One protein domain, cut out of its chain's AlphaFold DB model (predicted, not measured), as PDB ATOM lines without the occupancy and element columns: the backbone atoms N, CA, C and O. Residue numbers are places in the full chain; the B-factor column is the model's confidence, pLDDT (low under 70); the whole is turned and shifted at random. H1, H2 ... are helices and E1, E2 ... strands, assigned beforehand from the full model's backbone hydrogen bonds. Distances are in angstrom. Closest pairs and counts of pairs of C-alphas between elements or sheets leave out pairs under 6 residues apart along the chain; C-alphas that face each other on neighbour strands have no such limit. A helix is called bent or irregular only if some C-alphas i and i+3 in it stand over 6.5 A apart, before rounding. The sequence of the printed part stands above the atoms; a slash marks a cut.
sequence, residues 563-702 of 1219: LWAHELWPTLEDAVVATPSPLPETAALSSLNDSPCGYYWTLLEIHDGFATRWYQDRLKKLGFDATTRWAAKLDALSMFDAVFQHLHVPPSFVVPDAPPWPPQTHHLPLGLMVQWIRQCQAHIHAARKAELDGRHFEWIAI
ATOM      1  N   LEU A 563      25.095  11.840 -45.399       80.06
ATOM      2  CA  LEU A 563      24.293  10.648 -45.118       80.06
ATOM      3  C   LEU A 563      23.052  10.986 -44.286       80.06
ATOM      4  O   LEU A 563      21.967  10.506 -44.589       80.06
ATOM      5  N   TRP A 564      23.187  11.869 -43.293       81.38
ATOM      6  CA  TRP A 564      22.094  12.248 -42.395       81.38
ATOM      7  C   TRP A 564      21.010  13.042 -43.131       81.38
ATOM      8  O   TRP A 564      19.818  12.769 -42.985       81.38
ATOM      9  N   ALA A 565      21.417  13.974 -44.000       80.12
ATOM     10  CA  ALA A 565      20.483  14.677 -44.877       80.12
ATOM     11  C   ALA A 565      19.775  13.721 -45.858       80.12
ATOM     12  O   ALA A 565      18.620  13.952 -46.207       80.12
ATOM     13  N   HIS A 566      20.443  12.643 -46.286       81.19
ATOM     14  CA  HIS A 566      19.864  11.641 -47.182       81.19
ATOM     15  C   HIS A 566      18.879  10.699 -46.475       81.19
ATOM     16  O   HIS A 566      17.799  10.459 -47.003       81.19
ATOM     17  N   GLU A 567      19.196  10.226 -45.267       81.88
ATOM     18  CA  GLU A 567      18.296   9.405 -44.439       81.88
ATOM     19  C   GLU A 567      17.008  10.153 -44.062       81.88
ATOM     20  O   GLU A 567      15.927   9.563 -44.040       81.88
ATOM     21  N   LEU A 568      17.099  11.466 -43.824       81.06
ATOM     22  CA  LEU A 568      15.934  12.321 -43.583       81.06
ATOM     23  C   LEU A 568      15.181  12.724 -44.860       81.06
ATOM     24  O   LEU A 568      14.042  13.181 -44.768       81.06
ATOM     25  N   TRP A 569      15.771  12.589 -46.052       83.69
ATOM     26  CA  TRP A 569      15.137  13.095 -47.270       83.69
ATOM     27  C   TRP A 569      13.779  12.436 -47.590       83.69
ATOM     28  O   TRP A 569      12.842  13.187 -47.857       83.69
ATOM     29  N   PRO A 570      13.594  11.099 -47.528       82.00
ATOM     30  CA  PRO A 570      12.303  10.476 -47.827       82.00
ATOM     31  C   PRO A 570      11.167  10.961 -46.920       82.00
ATOM     32  O   PRO A 570      10.085  11.270 -47.408       82.00
ATOM     33  N   THR A 571      11.414  11.103 -45.612       81.75
ATOM     34  CA  THR A 571      10.385  11.555 -44.658       81.75
ATOM     35  C   THR A 571      10.061  13.042 -44.811       81.75
ATOM     36  O   THR A 571       8.926  13.448 -44.554       81.75
ATOM     37  N   LEU A 572      11.021  13.849 -45.279       81.12
ATOM     38  CA  LEU A 572      10.815  15.248 -45.660       81.12
ATOM     39  C   LEU A 572      10.083  15.386 -47.005       81.12
ATOM     40  O   LEU A 572       9.220  16.255 -47.128       81.12
ATOM     41  N   GLU A 573      10.375  14.538 -47.993       82.88
ATOM     42  CA  GLU A 573       9.674  14.514 -49.283       82.88
ATOM     43  C   GLU A 573       8.213  14.071 -49.110       82.88
ATOM     44  O   GLU A 573       7.314  14.799 -49.538       82.88
ATOM     45  N   ASP A 574       7.961  12.970 -48.394       79.94
ATOM     46  CA  ASP A 574       6.605  12.529 -48.036       79.94
ATOM     47  C   ASP A 574       5.848  13.610 -47.250       79.94
ATOM     48  O   ASP A 574       4.675  13.868 -47.524       79.94
ATOM     49  N   ALA A 575       6.511  14.293 -46.306       76.62
ATOM     50  CA  ALA A 575       5.902  15.392 -45.560       76.62
ATOM     51  C   ALA A 575       5.524  16.577 -46.463       76.62
ATOM     52  O   ALA A 575       4.403  17.069 -46.361       76.62
ATOM     53  N   VAL A 576       6.416  17.018 -47.360       77.12
ATOM     54  CA  VAL A 576       6.148  18.133 -48.287       77.12
ATOM     55  C   VAL A 576       5.012  17.782 -49.255       77.12
ATOM     56  O   VAL A 576       4.113  18.602 -49.456       77.12
ATOM     57  N   VAL A 577       4.990  16.556 -49.794       78.75
ATOM     58  CA  VAL A 577       3.902  16.052 -50.655       78.75
ATOM     59  C   VAL A 577       2.576  15.950 -49.889       78.75
ATOM     60  O   VAL A 577       1.523  16.287 -50.433       78.75
ATOM     61  N   ALA A 578       2.610  15.549 -48.615       72.06
ATOM     62  CA  ALA A 578       1.435  15.477 -47.746       72.06
ATOM     63  C   ALA A 578       0.912  16.849 -47.269       72.06
ATOM     64  O   ALA A 578      -0.176  16.908 -46.689       72.06
ATOM     65  N   THR A 579       1.624  17.955 -47.529       65.19
ATOM     66  CA  THR A 579       1.218  19.324 -47.150       65.19
ATOM     67  C   THR A 579       0.884  20.223 -48.355       65.19
ATOM     68  O   THR A 579       1.572  21.215 -48.594       65.19
ATOM     69  N   PRO A 580      -0.207  19.962 -49.108       55.81
ATOM     70  CA  PRO A 580      -0.613  20.765 -50.271       55.81
ATOM     71  C   PRO A 580      -1.255  22.125 -49.915       55.81
ATOM     72  O   PRO A 580      -1.847  22.782 -50.772       55.81
ATOM     73  N   SER A 581      -1.192  22.552 -48.653       56.81
ATOM     74  CA  SER A 581      -1.669  23.855 -48.181       56.81
ATOM     75  C   SER A 581      -0.743  24.385 -47.077       56.81
ATOM     76  O   SER A 581      -0.102  23.584 -46.390       56.81
ATOM     77  N   PRO A 582      -0.630  25.716 -46.895       62.22
ATOM     78  CA  PRO A 582       0.282  26.297 -45.913       62.22
ATOM     79  C   PRO A 582      -0.215  26.035 -44.486       62.22
ATOM     80  O   PRO A 582      -0.995  26.807 -43.924       62.22
ATOM     81  N   LEU A 583       0.245  24.932 -43.891       61.28
ATOM     82  CA  LEU A 583       0.093  24.687 -42.460       61.28
ATOM     83  C   LEU A 583       0.844  25.772 -41.665       61.28
ATOM     84  O   LEU A 583       1.920  26.206 -42.086       61.28
ATOM     85  N   PRO A 584       0.320  26.206 -40.504       64.56
ATOM     86  CA  PRO A 584       1.062  27.095 -39.621       64.56
ATOM     87  C   PRO A 584       2.340  26.390 -39.158       64.56
ATOM     88  O   PRO A 584       2.291  25.229 -38.755       64.56
ATOM     89  N   GLU A 585       3.472  27.095 -39.158       69.19
ATOM     90  CA  GLU A 585       4.803  26.497 -38.935       69.19
ATOM     91  C   GLU A 585       5.001  25.858 -37.542       69.19
ATOM     92  O   GLU A 585       6.013  25.214 -37.274       69.19
ATOM     93  N   THR A 586       4.031  26.031 -36.644       67.50
ATOM     94  CA  THR A 586       3.947  25.415 -35.315       67.50
ATOM     95  C   THR A 586       3.243  24.054 -35.297       67.50
ATOM     96  O   THR A 586       3.206  23.416 -34.246       67.50
ATOM     97  N   ALA A 587       2.675  23.592 -36.415       71.56
ATOM     98  CA  ALA A 587       2.029  22.284 -36.504       71.56
ATOM     99  C   ALA A 587       3.055  21.141 -36.393       71.56
ATOM    100  O   ALA A 587       4.154  21.231 -36.939       71.56
ATOM    101  N   ALA A 588       2.689  20.047 -35.725       65.38
ATOM    102  CA  ALA A 588       3.449  18.799 -35.776       65.38
ATOM    103  C   ALA A 588       3.053  17.992 -37.025       65.38
ATOM    104  O   ALA A 588       1.883  17.986 -37.413       65.38
ATOM    105  N   LEU A 589       4.016  17.300 -37.633       66.81
ATOM    106  CA  LEU A 589       3.778  16.368 -38.738       66.81
ATOM    107  C   LEU A 589       3.685  14.952 -38.173       66.81
ATOM    108  O   LEU A 589       4.556  14.530 -37.423       66.81
ATOM    109  N   SER A 590       2.666  14.186 -38.563       62.50
ATOM    110  CA  SER A 590       2.474  12.809 -38.076       62.50
ATOM    111  C   SER A 590       3.558  11.818 -38.529       62.50
ATOM    112  O   SER A 590       3.568  10.682 -38.064       62.50
ATOM    113  N   SER A 591       4.453  12.232 -39.431       62.00
ATOM    114  CA  SER A 591       5.647  11.498 -39.866       62.00
ATOM    115  C   SER A 591       6.932  11.888 -39.116       62.00
ATOM    116  O   SER A 591       7.932  11.188 -39.246       62.00
ATOM    117  N   LEU A 592       6.937  12.988 -38.350       64.19
ATOM    118  CA  LEU A 592       8.133  13.579 -37.733       64.19
ATOM    119  C   LEU A 592       7.807  14.061 -36.307       64.19
ATOM    120  O   LEU A 592       7.372  15.191 -36.096       64.19
ATOM    121  N   ASN A 593       8.002  13.178 -35.322       56.50
ATOM    122  CA  ASN A 593       7.509  13.374 -33.951       56.50
ATOM    123  C   ASN A 593       8.362  14.312 -33.070       56.50
ATOM    124  O   ASN A 593       7.886  14.735 -32.016       56.50
ATOM    125  N   ASP A 594       9.593  14.645 -33.468       65.19
ATOM    126  CA  ASP A 594      10.561  15.320 -32.586       65.19
ATOM    127  C   ASP A 594      10.508  16.857 -32.628       65.19
ATOM    128  O   ASP A 594      11.124  17.523 -31.791       65.19
ATOM    129  N   SER A 595       9.826  17.463 -33.608       77.12
ATOM    130  CA  SER A 595       9.799  18.924 -33.793       77.12
ATOM    131  C   SER A 595       8.625  19.419 -34.656       77.12
ATOM    132  O   SER A 595       8.029  18.646 -35.404       77.12
ATOM    133  N   PRO A 596       8.259  20.714 -34.576       79.75
ATOM    134  CA  PRO A 596       7.244  21.300 -35.452       79.75
ATOM    135  C   PRO A 596       7.738  21.401 -36.905       79.75
ATOM    136  O   PRO A 596       8.931  21.566 -37.156       79.75
ATOM    137  N   CYS A 597       6.815  21.378 -37.868       77.75
ATOM    138  CA  CYS A 597       7.097  21.460 -39.309       77.75
ATOM    139  C   CYS A 597       8.015  22.632 -39.697       77.75
ATOM    140  O   CYS A 597       8.919  22.457 -40.513       77.75
ATOM    141  N   GLY A 598       7.856  23.790 -39.050       77.38
ATOM    142  CA  GLY A 598       8.693  24.965 -39.262       77.38
ATOM    143  C   GLY A 598      10.183  24.731 -39.030       77.38
ATOM    144  O   GLY A 598      10.984  25.260 -39.796       77.38
ATOM    145  N   TYR A 599      10.554  23.888 -38.054       82.81
ATOM    146  CA  TYR A 599      11.948  23.512 -37.800       82.81
ATOM    147  C   TYR A 599      12.556  22.803 -39.017       82.81
ATOM    148  O   TYR A 599      13.619  23.194 -39.504       82.81
ATOM    149  N   TYR A 600      11.845  21.814 -39.563       83.25
ATOM    150  CA  TYR A 600      12.277  21.064 -40.743       83.25
ATOM    151  C   TYR A 600      12.297  21.932 -42.011       83.25
ATOM    152  O   TYR A 600      13.192  21.786 -42.844       83.25
ATOM    153  N   TRP A 601      11.391  22.905 -42.136       84.69
ATOM    154  CA  TRP A 601      11.448  23.888 -43.222       84.69
ATOM    155  C   TRP A 601      12.627  24.859 -43.071       84.69
ATOM    156  O   TRP A 601      13.300  25.131 -44.061       84.69
ATOM    157  N   THR A 602      12.966  25.325 -41.857       84.75
ATOM    158  CA  THR A 602      14.253  26.017 -41.638       84.75
ATOM    159  C   THR A 602      15.440  25.127 -41.986       84.75
ATOM    160  O   THR A 602      16.362  25.613 -42.625       84.75
ATOM    161  N   LEU A 603      15.422  23.838 -41.640       85.25
ATOM    162  CA  LEU A 603      16.516  22.914 -41.948       85.25
ATOM    163  C   LEU A 603      16.754  22.799 -43.467       85.25
ATOM    164  O   LEU A 603      17.888  22.971 -43.913       85.25
ATOM    165  N   LEU A 604      15.696  22.613 -44.265       84.31
ATOM    166  CA  LEU A 604      15.762  22.586 -45.739       84.31
ATOM    167  C   LEU A 604      16.313  23.887 -46.361       84.31
ATOM    168  O   LEU A 604      16.916  23.850 -47.430       84.31
ATOM    169  N   GLU A 605      16.124  25.034 -45.703       83.19
ATOM    170  CA  GLU A 605      16.609  26.348 -46.162       83.19
ATOM    171  C   GLU A 605      18.059  26.671 -45.725       83.19
ATOM    172  O   GLU A 605      18.684  27.577 -46.289       83.19
ATOM    173  N   ILE A 606      18.580  25.973 -44.705       83.81
ATOM    174  CA  ILE A 606      19.785  26.355 -43.938       83.81
ATOM    175  C   ILE A 606      20.921  25.320 -44.036       83.81
ATOM    176  O   ILE A 606      22.085  25.708 -43.943       83.81
ATOM    177  N   HIS A 607      20.619  24.026 -44.187       84.50
ATOM    178  CA  HIS A 607      21.577  22.928 -43.994       84.50
ATOM    179  C   HIS A 607      22.555  22.719 -45.168       84.50
ATOM    180  O   HIS A 607      22.134  22.654 -46.326       84.50
ATOM    181  N   ASP A 608      23.845  22.502 -44.870       78.31
ATOM    182  CA  ASP A 608      24.907  22.248 -45.870       78.31
ATOM    183  C   ASP A 608      24.594  21.035 -46.790       78.31
ATOM    184  O   ASP A 608      24.938  21.037 -47.977       78.31
ATOM    185  N   GLY A 609      23.901  20.004 -46.287       75.81
ATOM    186  CA  GLY A 609      23.495  18.831 -47.077       75.81
ATOM    187  C   GLY A 609      22.466  19.137 -48.178       75.81
ATOM    188  O   GLY A 609      22.630  18.707 -49.324       75.81
ATOM    189  N   PHE A 610      21.442  19.944 -47.872       78.94
ATOM    190  CA  PHE A 610      20.344  20.264 -48.800       78.94
ATOM    191  C   PHE A 610      20.688  21.378 -49.807       78.94
ATOM    192  O   PHE A 610      19.935  21.608 -50.755       78.94
ATOM    193  N   ALA A 611      21.847  22.033 -49.668       74.81
ATOM    194  CA  ALA A 611      22.362  23.007 -50.636       74.81
ATOM    195  C   ALA A 611      22.797  22.382 -51.986       74.81
ATOM    196  O   ALA A 611      22.958  23.090 -52.978       74.81
ATOM    197  N   THR A 612      22.977  21.057 -52.034       75.69
ATOM    198  CA  THR A 612      23.410  20.291 -53.220       75.69
ATOM    199  C   THR A 612      22.411  20.407 -54.381       75.69
ATOM    200  O   THR A 612      21.198  20.382 -54.152       75.69
ATOM    201  N   ARG A 613      22.888  20.472 -55.639       75.12
ATOM    202  CA  ARG A 613      22.032  20.713 -56.825       75.12
ATOM    203  C   ARG A 613      20.875  19.715 -56.938       75.12
ATOM    204  O   ARG A 613      19.752  20.122 -57.224       75.12
ATOM    205  N   TRP A 614      21.131  18.439 -56.640       78.50
ATOM    206  CA  TRP A 614      20.126  17.368 -56.636       78.50
ATOM    207  C   TRP A 614      18.920  17.686 -55.734       78.50
ATOM    208  O   TRP A 614      17.778  17.650 -56.197       78.50
ATOM    209  N   TYR A 615      19.166  18.070 -54.474       79.06
ATOM    210  CA  TYR A 615      18.107  18.424 -53.520       79.06
ATOM    211  C   TYR A 615      17.387  19.706 -53.946       79.06
ATOM    212  O   TYR A 615      16.159  19.748 -53.937       79.06
ATOM    213  N   GLN A 616      18.124  20.723 -54.400       80.19
ATOM    214  CA  GLN A 616      17.541  21.981 -54.880       80.19
ATOM    215  C   GLN A 616      16.603  21.771 -56.081       80.19
ATOM    216  O   GLN A 616      15.511  22.337 -56.119       80.19
ATOM    217  N   ASP A 617      16.972  20.925 -57.045       80.81
ATOM    218  CA  ASP A 617      16.118  20.624 -58.201       80.81
ATOM    219  C   ASP A 617      14.959  19.672 -57.868       80.81
ATOM    220  O   ASP A 617      13.930  19.706 -58.551       80.81
ATOM    221  N   ARG A 618      15.069  18.861 -56.806       81.62
ATOM    222  CA  ARG A 618      13.937  18.090 -56.270       81.62
ATOM    223  C   ARG A 618      12.950  18.996 -55.522       81.62
ATOM    224  O   ARG A 618      11.763  18.938 -55.821       81.62
ATOM    225  N   LEU A 619      13.426  19.910 -54.671       82.81
ATOM    226  CA  LEU A 619      12.601  20.922 -53.990       82.81
ATOM    227  C   LEU A 619      11.827  21.803 -54.988       82.81
ATOM    228  O   LEU A 619      10.623  21.993 -54.821       82.81
ATOM    229  N   LYS A 620      12.465  22.245 -56.083       82.44
ATOM    230  CA  LYS A 620      11.783  22.960 -57.185       82.44
ATOM    231  C   LYS A 620      10.661  22.132 -57.822       82.44
ATOM    232  O   LYS A 620       9.590  22.671 -58.082       82.44
ATOM    233  N   LYS A 621      10.878  20.830 -58.060       82.94
ATOM    234  CA  LYS A 621       9.855  19.914 -58.612       82.94
ATOM    235  C   LYS A 621       8.695  19.668 -57.641       82.94
ATOM    236  O   LYS A 621       7.576  19.457 -58.096       82.94
ATOM    237  N   LEU A 622       8.956  19.734 -56.335       80.69
ATOM    238  CA  LEU A 622       7.953  19.677 -55.265       80.69
ATOM    239  C   LEU A 622       7.254  21.030 -55.008       80.69
ATOM    240  O   LEU A 622       6.326  21.093 -54.209       80.69
ATOM    241  N   GLY A 623       7.684  22.116 -55.662       76.69
ATOM    242  CA  GLY A 623       7.136  23.462 -55.465       76.69
ATOM    243  C   GLY A 623       7.573  24.159 -54.168       76.69
ATOM    244  O   GLY A 623       7.005  25.195 -53.820       76.69
ATOM    245  N   PHE A 624       8.572  23.633 -53.451       80.69
ATOM    246  CA  PHE A 624       9.069  24.232 -52.209       80.69
ATOM    247  C   PHE A 624      10.050  25.377 -52.501       80.69
ATOM    248  O   PHE A 624      11.228  25.160 -52.793       80.69
ATOM    249  N   ASP A 625       9.569  26.618 -52.400       79.75
ATOM    250  CA  ASP A 625      10.387  27.819 -52.583       79.75
ATOM    251  C   ASP A 625      11.177  28.173 -51.310       79.75
ATOM    252  O   ASP A 625      10.810  29.043 -50.515       79.75
ATOM    253  N   ALA A 626      12.309  27.490 -51.130       81.06
ATOM    254  CA  ALA A 626      13.284  27.802 -50.085       81.06
ATOM    255  C   ALA A 626      13.853  29.232 -50.210       81.06
ATOM    256  O   ALA A 626      14.256  29.839 -49.217       81.06
ATOM    257  N   THR A 627      13.901  29.782 -51.427       81.50
ATOM    258  CA  THR A 627      14.524  31.077 -51.722       81.50
ATOM    259  C   THR A 627      13.704  32.266 -51.233       81.50
ATOM    260  O   THR A 627      14.262  33.124 -50.544       81.50
ATOM    261  N   THR A 628      12.399  32.330 -51.521       83.44
ATOM    262  CA  THR A 628      11.556  33.432 -51.022       83.44
ATOM    263  C   THR A 628      11.234  33.289 -49.539       83.44
ATOM    264  O   THR A 628      11.206  34.298 -48.837       83.44
ATOM    265  N   ARG A 629      11.103  32.059 -49.017       83.25
ATOM    266  CA  ARG A 629      10.978  31.812 -47.568       83.25
ATOM    267  C   ARG A 629      12.181  32.343 -46.786       83.25
ATOM    268  O   ARG A 629      11.999  33.015 -45.769       83.25
ATOM    269  N   TRP A 630      13.397  32.118 -47.285       86.75
ATOM    270  CA  TRP A 630      14.600  32.672 -46.669       86.75
ATOM    271  C   TRP A 630      14.703  34.196 -46.831       86.75
ATOM    272  O   TRP A 630      15.046  34.892 -45.874       86.75
ATOM    273  N   ALA A 631      14.350  34.742 -47.999       85.75
ATOM    274  CA  ALA A 631      14.307  36.193 -48.202       85.75
ATOM    275  C   ALA A 631      13.341  36.877 -47.216       85.75
ATOM    276  O   ALA A 631      13.729  37.828 -46.541       85.75
ATOM    277  N   ALA A 632      12.136  36.326 -47.026       85.06
ATOM    278  CA  ALA A 632      11.165  36.818 -46.052       85.06
ATOM    279  C   ALA A 632      11.698  36.774 -44.604       85.06
ATOM    280  O   ALA A 632      11.425  37.686 -43.823       85.06
ATOM    281  N   LYS A 633      12.510  35.770 -44.240       87.12
ATOM    282  CA  LYS A 633      13.209  35.724 -42.941       87.12
ATOM    283  C   LYS A 633      14.236  36.845 -42.802       87.12
ATOM    284  O   LYS A 633      14.257  37.517 -41.771       87.12
ATOM    285  N   LEU A 634      15.062  37.077 -43.823       88.00
ATOM    286  CA  LEU A 634      16.047  38.163 -43.811       88.00
ATOM    287  C   LEU A 634      15.386  39.547 -43.763       88.00
ATOM    288  O   LEU A 634      15.841  40.398 -43.001       88.00
ATOM    289  N   ASP A 635      14.300  39.758 -44.507       86.00
ATOM    290  CA  ASP A 635      13.534  41.009 -44.499       86.00
ATOM    291  C   ASP A 635      12.808  41.224 -43.164       86.00
ATOM    292  O   ASP A 635      12.780  42.342 -42.647       86.00
ATOM    293  N   ALA A 636      12.281  40.160 -42.552       86.06
ATOM    294  CA  ALA A 636      11.709  40.215 -41.211       86.06
ATOM    295  C   ALA A 636      12.775  40.558 -40.154       86.06
ATOM    296  O   ALA A 636      12.526  41.409 -39.305       86.06
ATOM    297  N   LEU A 637      13.976  39.971 -40.219       87.31
ATOM    298  CA  LEU A 637      15.085  40.316 -39.316       87.31
ATOM    299  C   LEU A 637      15.578  41.755 -39.529       87.31
ATOM    300  O   LEU A 637      15.754  42.490 -38.558       87.31
ATOM    301  N   SER A 638      15.750  42.190 -40.779       86.12
ATOM    302  CA  SER A 638      16.159  43.564 -41.096       86.12
ATOM    303  C   SER A 638      15.096  44.597 -40.698       86.12
ATOM    304  O   SER A 638      15.453  45.674 -40.221       86.12
ATOM    305  N   MET A 639      13.802  44.274 -40.800       82.88
ATOM    306  CA  MET A 639      12.728  45.120 -40.267       82.88
ATOM    307  C   MET A 639      12.677  45.094 -38.730       82.88
ATOM    308  O   MET A 639      12.428  46.126 -38.111       82.88
ATOM    309  N   PHE A 640      12.969  43.953 -38.095       82.00
ATOM    310  CA  PHE A 640      13.054  43.846 -36.637       82.00
ATOM    311  C   PHE A 640      14.178  44.730 -36.073       82.00
ATOM    312  O   PHE A 640      13.926  45.492 -35.141       82.00
ATOM    313  N   ASP A 641      15.374  44.719 -36.673       81.12
ATOM    314  CA  ASP A 641      16.466  45.627 -36.284       81.12
ATOM    315  C   ASP A 641      16.116  47.099 -36.583       81.12
ATOM    316  O   ASP A 641      16.326  47.969 -35.741       81.12
ATOM    317  N   ALA A 642      15.470  47.400 -37.716       78.06
ATOM    318  CA  ALA A 642      15.034  48.765 -38.036       78.06
ATOM    319  C   ALA A 642      13.962  49.327 -37.071       78.06
ATOM    320  O   ALA A 642      13.882  50.544 -36.880       78.06
ATOM    321  N   VAL A 643      13.133  48.468 -36.465       74.00
ATOM    322  CA  VAL A 643      12.079  48.863 -35.510       74.00
ATOM    323  C   VAL A 643      12.587  48.873 -34.065       74.00
ATOM    324  O   VAL A 643      12.342  49.840 -33.341       74.00
ATOM    325  N   PHE A 644      13.286  47.817 -33.641       71.81
ATOM    326  CA  PHE A 644      13.658  47.575 -32.242       71.81
ATOM    327  C   PHE A 644      15.146  47.810 -31.932       71.81
ATOM    328  O   PHE A 644      15.500  47.929 -30.763       71.81
ATOM    329  N   GLN A 645      16.003  47.946 -32.951       74.38
ATOM    330  CA  GLN A 645      17.437  48.287 -32.841       74.38
ATOM    331  C   GLN A 645      18.288  47.237 -32.100       74.38
ATOM    332  O   GLN A 645      19.397  47.519 -31.630       74.38
ATOM    333  N   HIS A 646      17.753  46.019 -32.004       75.12
ATOM    334  CA  HIS A 646      18.399  44.813 -31.508       75.12
ATOM    335  C   HIS A 646      17.824  43.592 -32.241       75.12
ATOM    336  O   HIS A 646      16.626  43.544 -32.505       75.12
ATOM    337  N   LEU A 647      18.628  42.552 -32.482       75.62
ATOM    338  CA  LEU A 647      18.164  41.301 -33.113       75.62
ATOM    339  C   LEU A 647      17.701  40.223 -32.114       75.62
ATOM    340  O   LEU A 647      17.460  39.076 -32.490       75.62
ATOM    341  N   HIS A 648      17.539  40.572 -30.835       74.88
ATOM    342  CA  HIS A 648      17.021  39.643 -29.829       74.88
ATOM    343  C   HIS A 648      15.491  39.474 -29.923       74.88
ATOM    344  O   HIS A 648      14.733  40.082 -29.164       74.88
ATOM    345  N   VAL A 649      15.035  38.653 -30.872       75.62
ATOM    346  CA  VAL A 649      13.612  38.328 -31.074       75.62
ATOM    347  C   VAL A 649      13.112  37.381 -29.962       75.62
ATOM    348  O   VAL A 649      13.690  36.305 -29.792       75.62
ATOM    349  N   PRO A 650      12.050  37.722 -29.201       73.38
ATOM    350  CA  PRO A 650      11.438  36.804 -28.234       73.38
ATOM    351  C   PRO A 650      10.781  35.599 -28.932       73.38
ATOM    352  O   PRO A 650      10.157  35.800 -29.972       73.38
ATOM    353  N   PRO A 651      10.807  34.376 -28.366       73.38
ATOM    354  CA  PRO A 651      10.281  33.176 -29.035       73.38
ATOM    355  C   PRO A 651       8.769  33.237 -29.324       73.38
ATOM    356  O   PRO A 651       8.293  32.608 -30.261       73.38
ATOM    357  N   SER A 652       8.014  34.031 -28.562       72.25
ATOM    358  CA  SER A 652       6.581  34.282 -28.765       72.25
ATOM    359  C   SER A 652       6.264  35.388 -29.785       72.25
ATOM    360  O   SER A 652       5.090  35.696 -29.997       72.25
ATOM    361  N   PHE A 653       7.271  36.019 -30.399       76.50
ATOM    362  CA  PHE A 653       7.060  37.108 -31.349       76.50
ATOM    363  C   PHE A 653       6.632  36.584 -32.727       76.50
ATOM    364  O   PHE A 653       7.365  35.851 -33.398       76.50
ATOM    365  N   VAL A 654       5.453  37.033 -33.152       80.62
ATOM    366  CA  VAL A 654       4.888  36.846 -34.491       80.62
ATOM    367  C   VAL A 654       4.805  38.215 -35.161       80.62
ATOM    368  O   VAL A 654       4.399  39.192 -34.526       80.62
ATOM    369  N   VAL A 655       5.197  38.298 -36.431       79.94
ATOM    370  CA  VAL A 655       5.189  39.552 -37.194       79.94
ATOM    371  C   VAL A 655       3.746  40.048 -37.402       79.94
ATOM    372  O   VAL A 655       2.917  39.292 -37.915       79.94
ATOM    373  N   PRO A 656       3.426  41.303 -37.030       77.44
ATOM    374  CA  PRO A 656       2.084  41.858 -37.165       77.44
ATOM    375  C   PRO A 656       1.829  42.445 -38.559       77.44
ATOM    376  O   PRO A 656       2.706  43.047 -39.172       77.44
ATOM    377  N   ASP A 657       0.572  42.394 -38.984       75.38
ATOM    378  CA  ASP A 657       0.092  42.738 -40.338       75.38
ATOM    379  C   ASP A 657       0.020  44.258 -40.612       75.38
ATOM    380  O   ASP A 657      -0.661  44.742 -41.519       75.38
ATOM    381  N   ALA A 658       0.693  45.046 -39.774       70.38
ATOM    382  CA  ALA A 658       0.684  46.500 -39.785       70.38
ATOM    383  C   ALA A 658       1.991  47.051 -40.380       70.38
ATOM    384  O   ALA A 658       3.054  46.452 -40.198       70.38
ATOM    385  N   PRO A 659       1.978  48.236 -41.021       69.81
ATOM    386  CA  PRO A 659       3.219  48.926 -41.358       69.81
ATOM    387  C   PRO A 659       4.052  49.157 -40.080       69.81
ATOM    388  O   PRO A 659       3.486  49.509 -39.041       69.81
ATOM    389  N   PRO A 660       5.385  48.971 -40.123       73.38
ATOM    390  CA  PRO A 660       6.229  48.973 -41.323       73.38
ATOM    391  C   PRO A 660       6.510  47.596 -41.960       73.38
ATOM    392  O   PRO A 660       7.309  47.529 -42.891       73.38
ATOM    393  N   TRP A 661       5.903  46.504 -41.488       79.50
ATOM    394  CA  TRP A 661       6.274  45.147 -41.906       79.50
ATOM    395  C   TRP A 661       5.877  44.841 -43.366       79.50
ATOM    396  O   TRP A 661       4.727  45.102 -43.736       79.50
ATOM    397  N   PRO A 662       6.784  44.288 -44.205       83.06
ATOM    398  CA  PRO A 662       6.457  43.879 -45.573       83.06
ATOM    399  C   PRO A 662       5.348  42.813 -45.613       83.06
ATOM    400  O   PRO A 662       5.348  41.919 -44.772       83.06
ATOM    401  N   PRO A 663       4.445  42.818 -46.611       79.31
ATOM    402  CA  PRO A 663       3.315  41.881 -46.660       79.31
ATOM    403  C   PRO A 663       3.733  40.407 -46.773       79.31
ATOM    404  O   PRO A 663       2.980  39.524 -46.385       79.31
ATOM    405  N   GLN A 664       4.945  40.133 -47.265       76.81
ATOM    406  CA  GLN A 664       5.518  38.784 -47.342       76.81
ATOM    407  C   GLN A 664       5.974  38.233 -45.979       76.81
ATOM    408  O   GLN A 664       6.260  37.045 -45.873       76.81
ATOM    409  N   THR A 665       6.054  39.075 -44.943       81.69
ATOM    410  CA  THR A 665       6.476  38.675 -43.591       81.69
ATOM    411  C   THR A 665       5.329  38.680 -42.582       81.69
ATOM    412  O   THR A 665       5.548  38.343 -41.425       81.69
ATOM    413  N   HIS A 666       4.101  39.031 -42.981       80.50
ATOM    414  CA  HIS A 666       2.935  39.046 -42.087       80.50
ATOM    415  C   HIS A 666       2.621  37.643 -41.541       80.50
ATOM    416  O   HIS A 666       2.827  36.641 -42.222       80.50
ATOM    417  N   HIS A 667       2.163  37.574 -40.287       78.19
ATOM    418  CA  HIS A 667       1.942  36.337 -39.518       78.19
ATOM    419  C   HIS A 667       3.177  35.422 -39.306       78.19
ATOM    420  O   HIS A 667       3.038  34.345 -38.722       78.19
ATOM    421  N   LEU A 668       4.385  35.812 -39.732       81.94
ATOM    422  CA  LEU A 668       5.578  34.962 -39.650       81.94
ATOM    423  C   LEU A 668       6.029  34.765 -38.182       81.94
ATOM    424  O   LEU A 668       6.220  35.763 -37.475       81.94
ATOM    425  N   PRO A 669       6.242  33.525 -37.690       82.00
ATOM    426  CA  PRO A 669       6.632  33.247 -36.303       82.00
ATOM    427  C   PRO A 669       8.141  33.451 -36.084       82.00
ATOM    428  O   PRO A 669       8.874  32.539 -35.692       82.00
ATOM    429  N   LEU A 670       8.610  34.673 -36.346       83.81
ATOM    430  CA  LEU A 670      10.024  35.055 -36.364       83.81
ATOM    431  C   LEU A 670      10.772  34.675 -35.073       83.81
ATOM    432  O   LEU A 670      11.939  34.303 -35.137       83.81
ATOM    433  N   GLY A 671      10.107  34.709 -33.914       80.88
ATOM    434  CA  GLY A 671      10.684  34.260 -32.644       80.88
ATOM    435  C   GLY A 671      11.114  32.792 -32.638       80.88
ATOM    436  O   GLY A 671      12.235  32.473 -32.241       80.88
ATOM    437  N   LEU A 672      10.244  31.904 -33.124       80.25
ATOM    438  CA  LEU A 672      10.536  30.474 -33.231       80.25
ATOM    439  C   LEU A 672      11.550  30.202 -34.343       80.25
ATOM    440  O   LEU A 672      12.472  29.420 -34.141       80.25
ATOM    441  N   MET A 673      11.463  30.919 -35.468       82.81
ATOM    442  CA  MET A 673      12.470  30.837 -36.532       82.81
ATOM    443  C   MET A 673      13.875  31.190 -36.034       82.81
ATOM    444  O   MET A 673      14.825  30.478 -36.341       82.81
ATOM    445  N   VAL A 674      14.025  32.256 -35.239       86.75
ATOM    446  CA  VAL A 674      15.313  32.636 -34.632       86.75
ATOM    447  C   VAL A 674      15.808  31.565 -33.659       86.75
ATOM    448  O   VAL A 674      17.008  31.291 -33.619       86.75
ATOM    449  N   GLN A 675      14.911  30.912 -32.919       83.81
ATOM    450  CA  GLN A 675      15.261  29.769 -32.074       83.81
ATOM    451  C   GLN A 675      15.741  28.562 -32.903       83.81
ATOM    452  O   GLN A 675      16.784  27.995 -32.576       83.81
ATOM    453  N   TRP A 676      15.055  28.212 -33.997       85.56
ATOM    454  CA  TRP A 676      15.451  27.118 -34.896       85.56
ATOM    455  C   TRP A 676      16.780  27.410 -35.612       85.56
ATOM    456  O   TRP A 676      17.663  26.558 -35.625       85.56
ATOM    457  N   ILE A 677      16.988  28.637 -36.109       86.56
ATOM    458  CA  ILE A 677      18.268  29.086 -36.695       86.56
ATOM    459  C   ILE A 677      19.420  28.891 -35.696       86.56
ATOM    460  O   ILE A 677      20.467  28.361 -36.065       86.56
ATOM    461  N   ARG A 678      19.225  29.269 -34.424       85.44
ATOM    462  CA  ARG A 678      20.222  29.070 -33.356       85.44
ATOM    463  C   ARG A 678      20.471  27.588 -33.056       85.44
ATOM    464  O   ARG A 678      21.619  27.203 -32.862       85.44
ATOM    465  N   GLN A 679      19.435  26.746 -33.065       83.38
ATOM    466  CA  GLN A 679      19.577  25.292 -32.901       83.38
ATOM    467  C   GLN A 679      20.357  24.649 -34.064       83.38
ATOM    468  O   GLN A 679      21.187  23.775 -33.836       83.38
ATOM    469  N   CYS A 680      20.175  25.132 -35.297       80.31
ATOM    470  CA  CYS A 680      20.894  24.658 -36.483       80.31
ATOM    471  C   CYS A 680      22.320  25.236 -36.652       80.31
ATOM    472  O   CYS A 680      22.960  24.969 -37.671       80.31
ATOM    473  N   GLN A 681      22.855  25.998 -35.684       81.69
ATOM    474  CA  GLN A 681      24.154  26.691 -35.797       81.69
ATOM    475  C   GLN A 681      25.336  25.768 -36.158       81.69
ATOM    476  O   GLN A 681      26.280  26.216 -36.810       81.69
ATOM    477  N   ALA A 682      25.309  24.498 -35.748       76.00
ATOM    478  CA  ALA A 682      26.387  23.547 -36.030       76.00
ATOM    479  C   ALA A 682      26.459  23.103 -37.507       76.00
ATOM    480  O   ALA A 682      27.509  22.637 -37.941       76.00
ATOM    481  N   HIS A 683      25.378  23.271 -38.280       75.38
ATOM    482  CA  HIS A 683      25.225  22.688 -39.620       75.38
ATOM    483  C   HIS A 683      24.762  23.695 -40.697       75.38
ATOM    484  O   HIS A 683      24.292  23.306 -41.770       75.38
ATOM    485  N   ILE A 684      24.861  25.000 -40.415       82.12
ATOM    486  CA  ILE A 684      24.445  26.067 -41.337       82.12
ATOM    487  C   ILE A 684      25.417  26.257 -42.511       82.12
ATOM    488  O   ILE A 684      26.622  26.434 -42.324       82.12
ATOM    489  N   HIS A 685      24.851  26.339 -43.717       81.12
ATOM    490  CA  HIS A 685      25.553  26.661 -44.953       81.12
ATOM    491  C   HIS A 685      26.287  28.007 -44.881       81.12
ATOM    492  O   HIS A 685      25.719  29.034 -44.492       81.12
ATOM    493  N   ALA A 686      27.551  28.022 -45.314       79.25
ATOM    494  CA  ALA A 686      28.474  29.142 -45.111       79.25
ATOM    495  C   ALA A 686      27.935  30.497 -45.617       79.25
ATOM    496  O   ALA A 686      28.063  31.504 -44.920       79.25
ATOM    497  N   ALA A 687      27.264  30.530 -46.775       80.75
ATOM    498  CA  ALA A 687      26.668  31.765 -47.293       80.75
ATOM    499  C   ALA A 687      25.479  32.257 -46.442       80.75
ATOM    500  O   ALA A 687      25.352  33.455 -46.204       80.75
ATOM    501  N   ARG A 688      24.647  31.346 -45.911       84.00
ATOM    502  CA  ARG A 688      23.525  31.701 -45.020       84.00
ATOM    503  C   ARG A 688      24.021  32.231 -43.683       84.00
ATOM    504  O   ARG A 688      23.456  33.177 -43.138       84.00
ATOM    505  N   LYS A 689      25.123  31.665 -43.189       84.94
ATOM    506  CA  LYS A 689      25.825  32.178 -42.015       84.94
ATOM    507  C   LYS A 689      26.372  33.588 -42.264       84.94
ATOM    508  O   LYS A 689      26.101  34.474 -41.463       84.94
ATOM    509  N   ALA A 690      27.032  33.831 -43.399       83.31
ATOM    510  CA  ALA A 690      27.533  35.159 -43.765       83.31
ATOM    511  C   ALA A 690      26.413  36.212 -43.928       83.31
ATOM    512  O   ALA A 690      26.570  37.351 -43.487       83.31
ATOM    513  N   GLU A 691      25.259  35.838 -44.496       85.88
ATOM    514  CA  GLU A 691      24.069  36.704 -44.615       85.88
ATOM    515  C   GLU A 691      23.478  37.130 -43.254       85.88
ATOM    516  O   GLU A 691      22.887  38.213 -43.154       85.88
ATOM    517  N   LEU A 692      23.635  36.297 -42.217       86.81
ATOM    518  CA  LEU A 692      23.231  36.574 -40.834       86.81
ATOM    519  C   LEU A 692      24.315  37.332 -40.048       86.81
ATOM    520  O   LEU A 692      24.015  38.330 -39.390       86.81
ATOM    521  N   ASP A 693      25.575  36.908 -40.149       83.38
ATOM    522  CA  ASP A 693      26.719  37.544 -39.484       83.38
ATOM    523  C   ASP A 693      26.888  38.997 -39.967       83.38
ATOM    524  O   ASP A 693      27.047  39.908 -39.153       83.38
ATOM    525  N   GLY A 694      26.713  39.252 -41.272       79.81
ATOM    526  CA  GLY A 694      26.687  40.602 -41.855       79.81
ATOM    527  C   GLY A 694      25.520  41.485 -41.383       79.81
ATOM    528  O   GLY A 694      25.575  42.706 -41.524       79.81
ATOM    529  N   ARG A 695      24.480  40.896 -40.775       78.88
ATOM    530  CA  ARG A 695      23.383  41.612 -40.097       78.88
ATOM    531  C   ARG A 695      23.618  41.788 -38.591       78.88
ATOM    532  O   ARG A 695      22.794  42.416 -37.940       78.88
ATOM    533  N   HIS A 696      24.746  41.327 -38.043       76.25
ATOM    534  CA  HIS A 696      25.027  41.251 -36.599       76.25
ATOM    535  C   HIS A 696      24.092  40.287 -35.836       76.25
ATOM    536  O   HIS A 696      23.740  40.542 -34.681       76.25
ATOM    537  N   PHE A 697      23.660  39.191 -36.467       81.06
ATOM    538  CA  PHE A 697      22.785  38.204 -35.832       81.06
ATOM    539  C   PHE A 697      23.424  37.564 -34.587       81.06
ATOM    540  O   PHE A 697      24.574  37.124 -34.603       81.06
ATOM    541  N   GLU A 698      22.671  37.482 -33.487       76.12
ATOM    542  CA  GLU A 698      23.172  36.904 -32.239       76.12
ATOM    543  C   GLU A 698      22.893  35.402 -32.154       76.12
ATOM    544  O   GLU A 698      21.787  34.984 -31.811       76.12
ATOM    545  N   TRP A 699      23.926  34.591 -32.388       75.62
ATOM    546  CA  TRP A 699      23.888  33.130 -32.240       75.62
ATOM    547  C   TRP A 699      23.580  32.648 -30.816       75.62
ATOM    548  O   TRP A 699      22.838  31.691 -30.624       75.62
ATOM    549  N   ILE A 700      24.111  33.339 -29.806       71.00
ATOM    550  CA  ILE A 700      23.864  33.029 -28.394       71.00
ATOM    551  C   ILE A 700      22.617  33.797 -27.942       71.00
ATOM    552  O   ILE A 700      22.559  35.019 -28.095       71.00
ATOM    553  N   ALA A 701      21.631  33.097 -27.376       63.75
ATOM    554  CA  ALA A 701      20.511  33.733 -26.687       63.75
ATOM    555  C   ALA A 701      21.002  34.372 -25.378       63.75
ATOM    556  O   ALA A 701      21.741  33.741 -24.623       63.75
ATOM    557  N   ILE A 702      20.616  35.623 -25.120       64.25
ATOM    558  CA  ILE A 702      21.100  36.404 -23.978       64.25
ATOM    559  C   ILE A 702      19.902  36.938 -23.207       64.25
ATOM    560  O   ILE A 702      19.153  37.770 -23.719       64.25
TER     561      ILE A 702
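This is residues 563 to 702 of the 1219 residues of the protein "HA domain-containing protein" of Saprolegnia parasitica (strain CBS 223.65) (UniProt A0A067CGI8). Picture a cluster of crossing helices around the short helix H2 in the middle: H5 crosses over H2, and the long H4 starts at H2 and runs away from it towards one end of the longest axis. At the other end lie H1 and H3, with the short strand E1 on the same side of the domain as H1, while H6 lies beside H4 and the long loop of residues 645 to 669 folds back from the far end of H4 to H5. The printed part has 140 residues with six named helices and one named strand, in the order H1, E1, H2, H3, H4, H5, H6, and its class is mostly helix. It is compact, with a radius of gyration of the C-alphas of 14.9 A, and its C-alphas span 41 by 30 by 26 A.

Find C-alpha 563 at (24.293, 10.648, -45.118); from there H1 runs through residues 563 to 578, 23.5 A from first to last C-alpha, with a kink of 36 degrees near residue 571. It is irregular, but only just: C-alphas 567 and 570 are 7.0 A apart. Next look for E1 at residues 592 to 596, a strand that pairs with no named strand. H2 follows at residues 597 to 606, 14.4 A long, and H3 at residues 613 to 621. Find C-alpha 626 at (13.284, 27.802, -50.085), where H4 begins; this longest helix, residues 626 to 644, measures 26.6 A. H5 takes residues 670 to 682 over 20.0 A and is irregular, with C-alphas 679 and 682 7.7 A apart. H6, residues 686 to 693, ends at C-alpha 693 at (26.719, 37.544, -39.484).

Start at H2, whose centre is nearest to the mean of the C-alphas, at 4.9 A. H2 and H5 touch at a steep tilt of 53 degrees, running the same way, and their closest C-alphas, those of Tyr 599 and Trp 676, are 5.8 A apart. H4 touches H2 with residues 626 to 630 alone, about perpendicular at 83 degrees; the closest C-alphas are those of Glu 605 and Ala 626, at 5.3 A. H4 and H5 only just touch, with 3 pairs of C-alphas within 8 A, the closest being Ala 636 and Leu 670 at 7.3 A. H6 is close to H4 but not clearly touching, at a shallow tilt of 17 degrees, the same way, with C-alphas 634 and 692 7.9 A apart. Now look at Leu 572 of H1 and Tyr 600 of H2, the closest C-alphas of these two helices at 7.8 A: H1 and H2 are close but not clearly touching. H1 and H3 are near each other, with 6 pairs of C-alphas within 10 A. E1 and H2 meet only through their link, and H1 is apart from H4, H5 and H6. In H2, H3, H4 and H6 every O i to N i+4 pair is within hydrogen-bond range; in H1 it is 10 of 12 and in H5 8 of 9.

The two C-alphas farthest apart are those of Leu 563 and Pro 659, at 43.9 A. The printed part has no cut. Look for two long links, of 13 residues from H1 to E1 and of 25 residues from H4 to H5. The mean pLDDT of the printed part is 78.2; it is under 70 at residues 579 to 586, 588 to 594, 659 and 701 to 702 of this model.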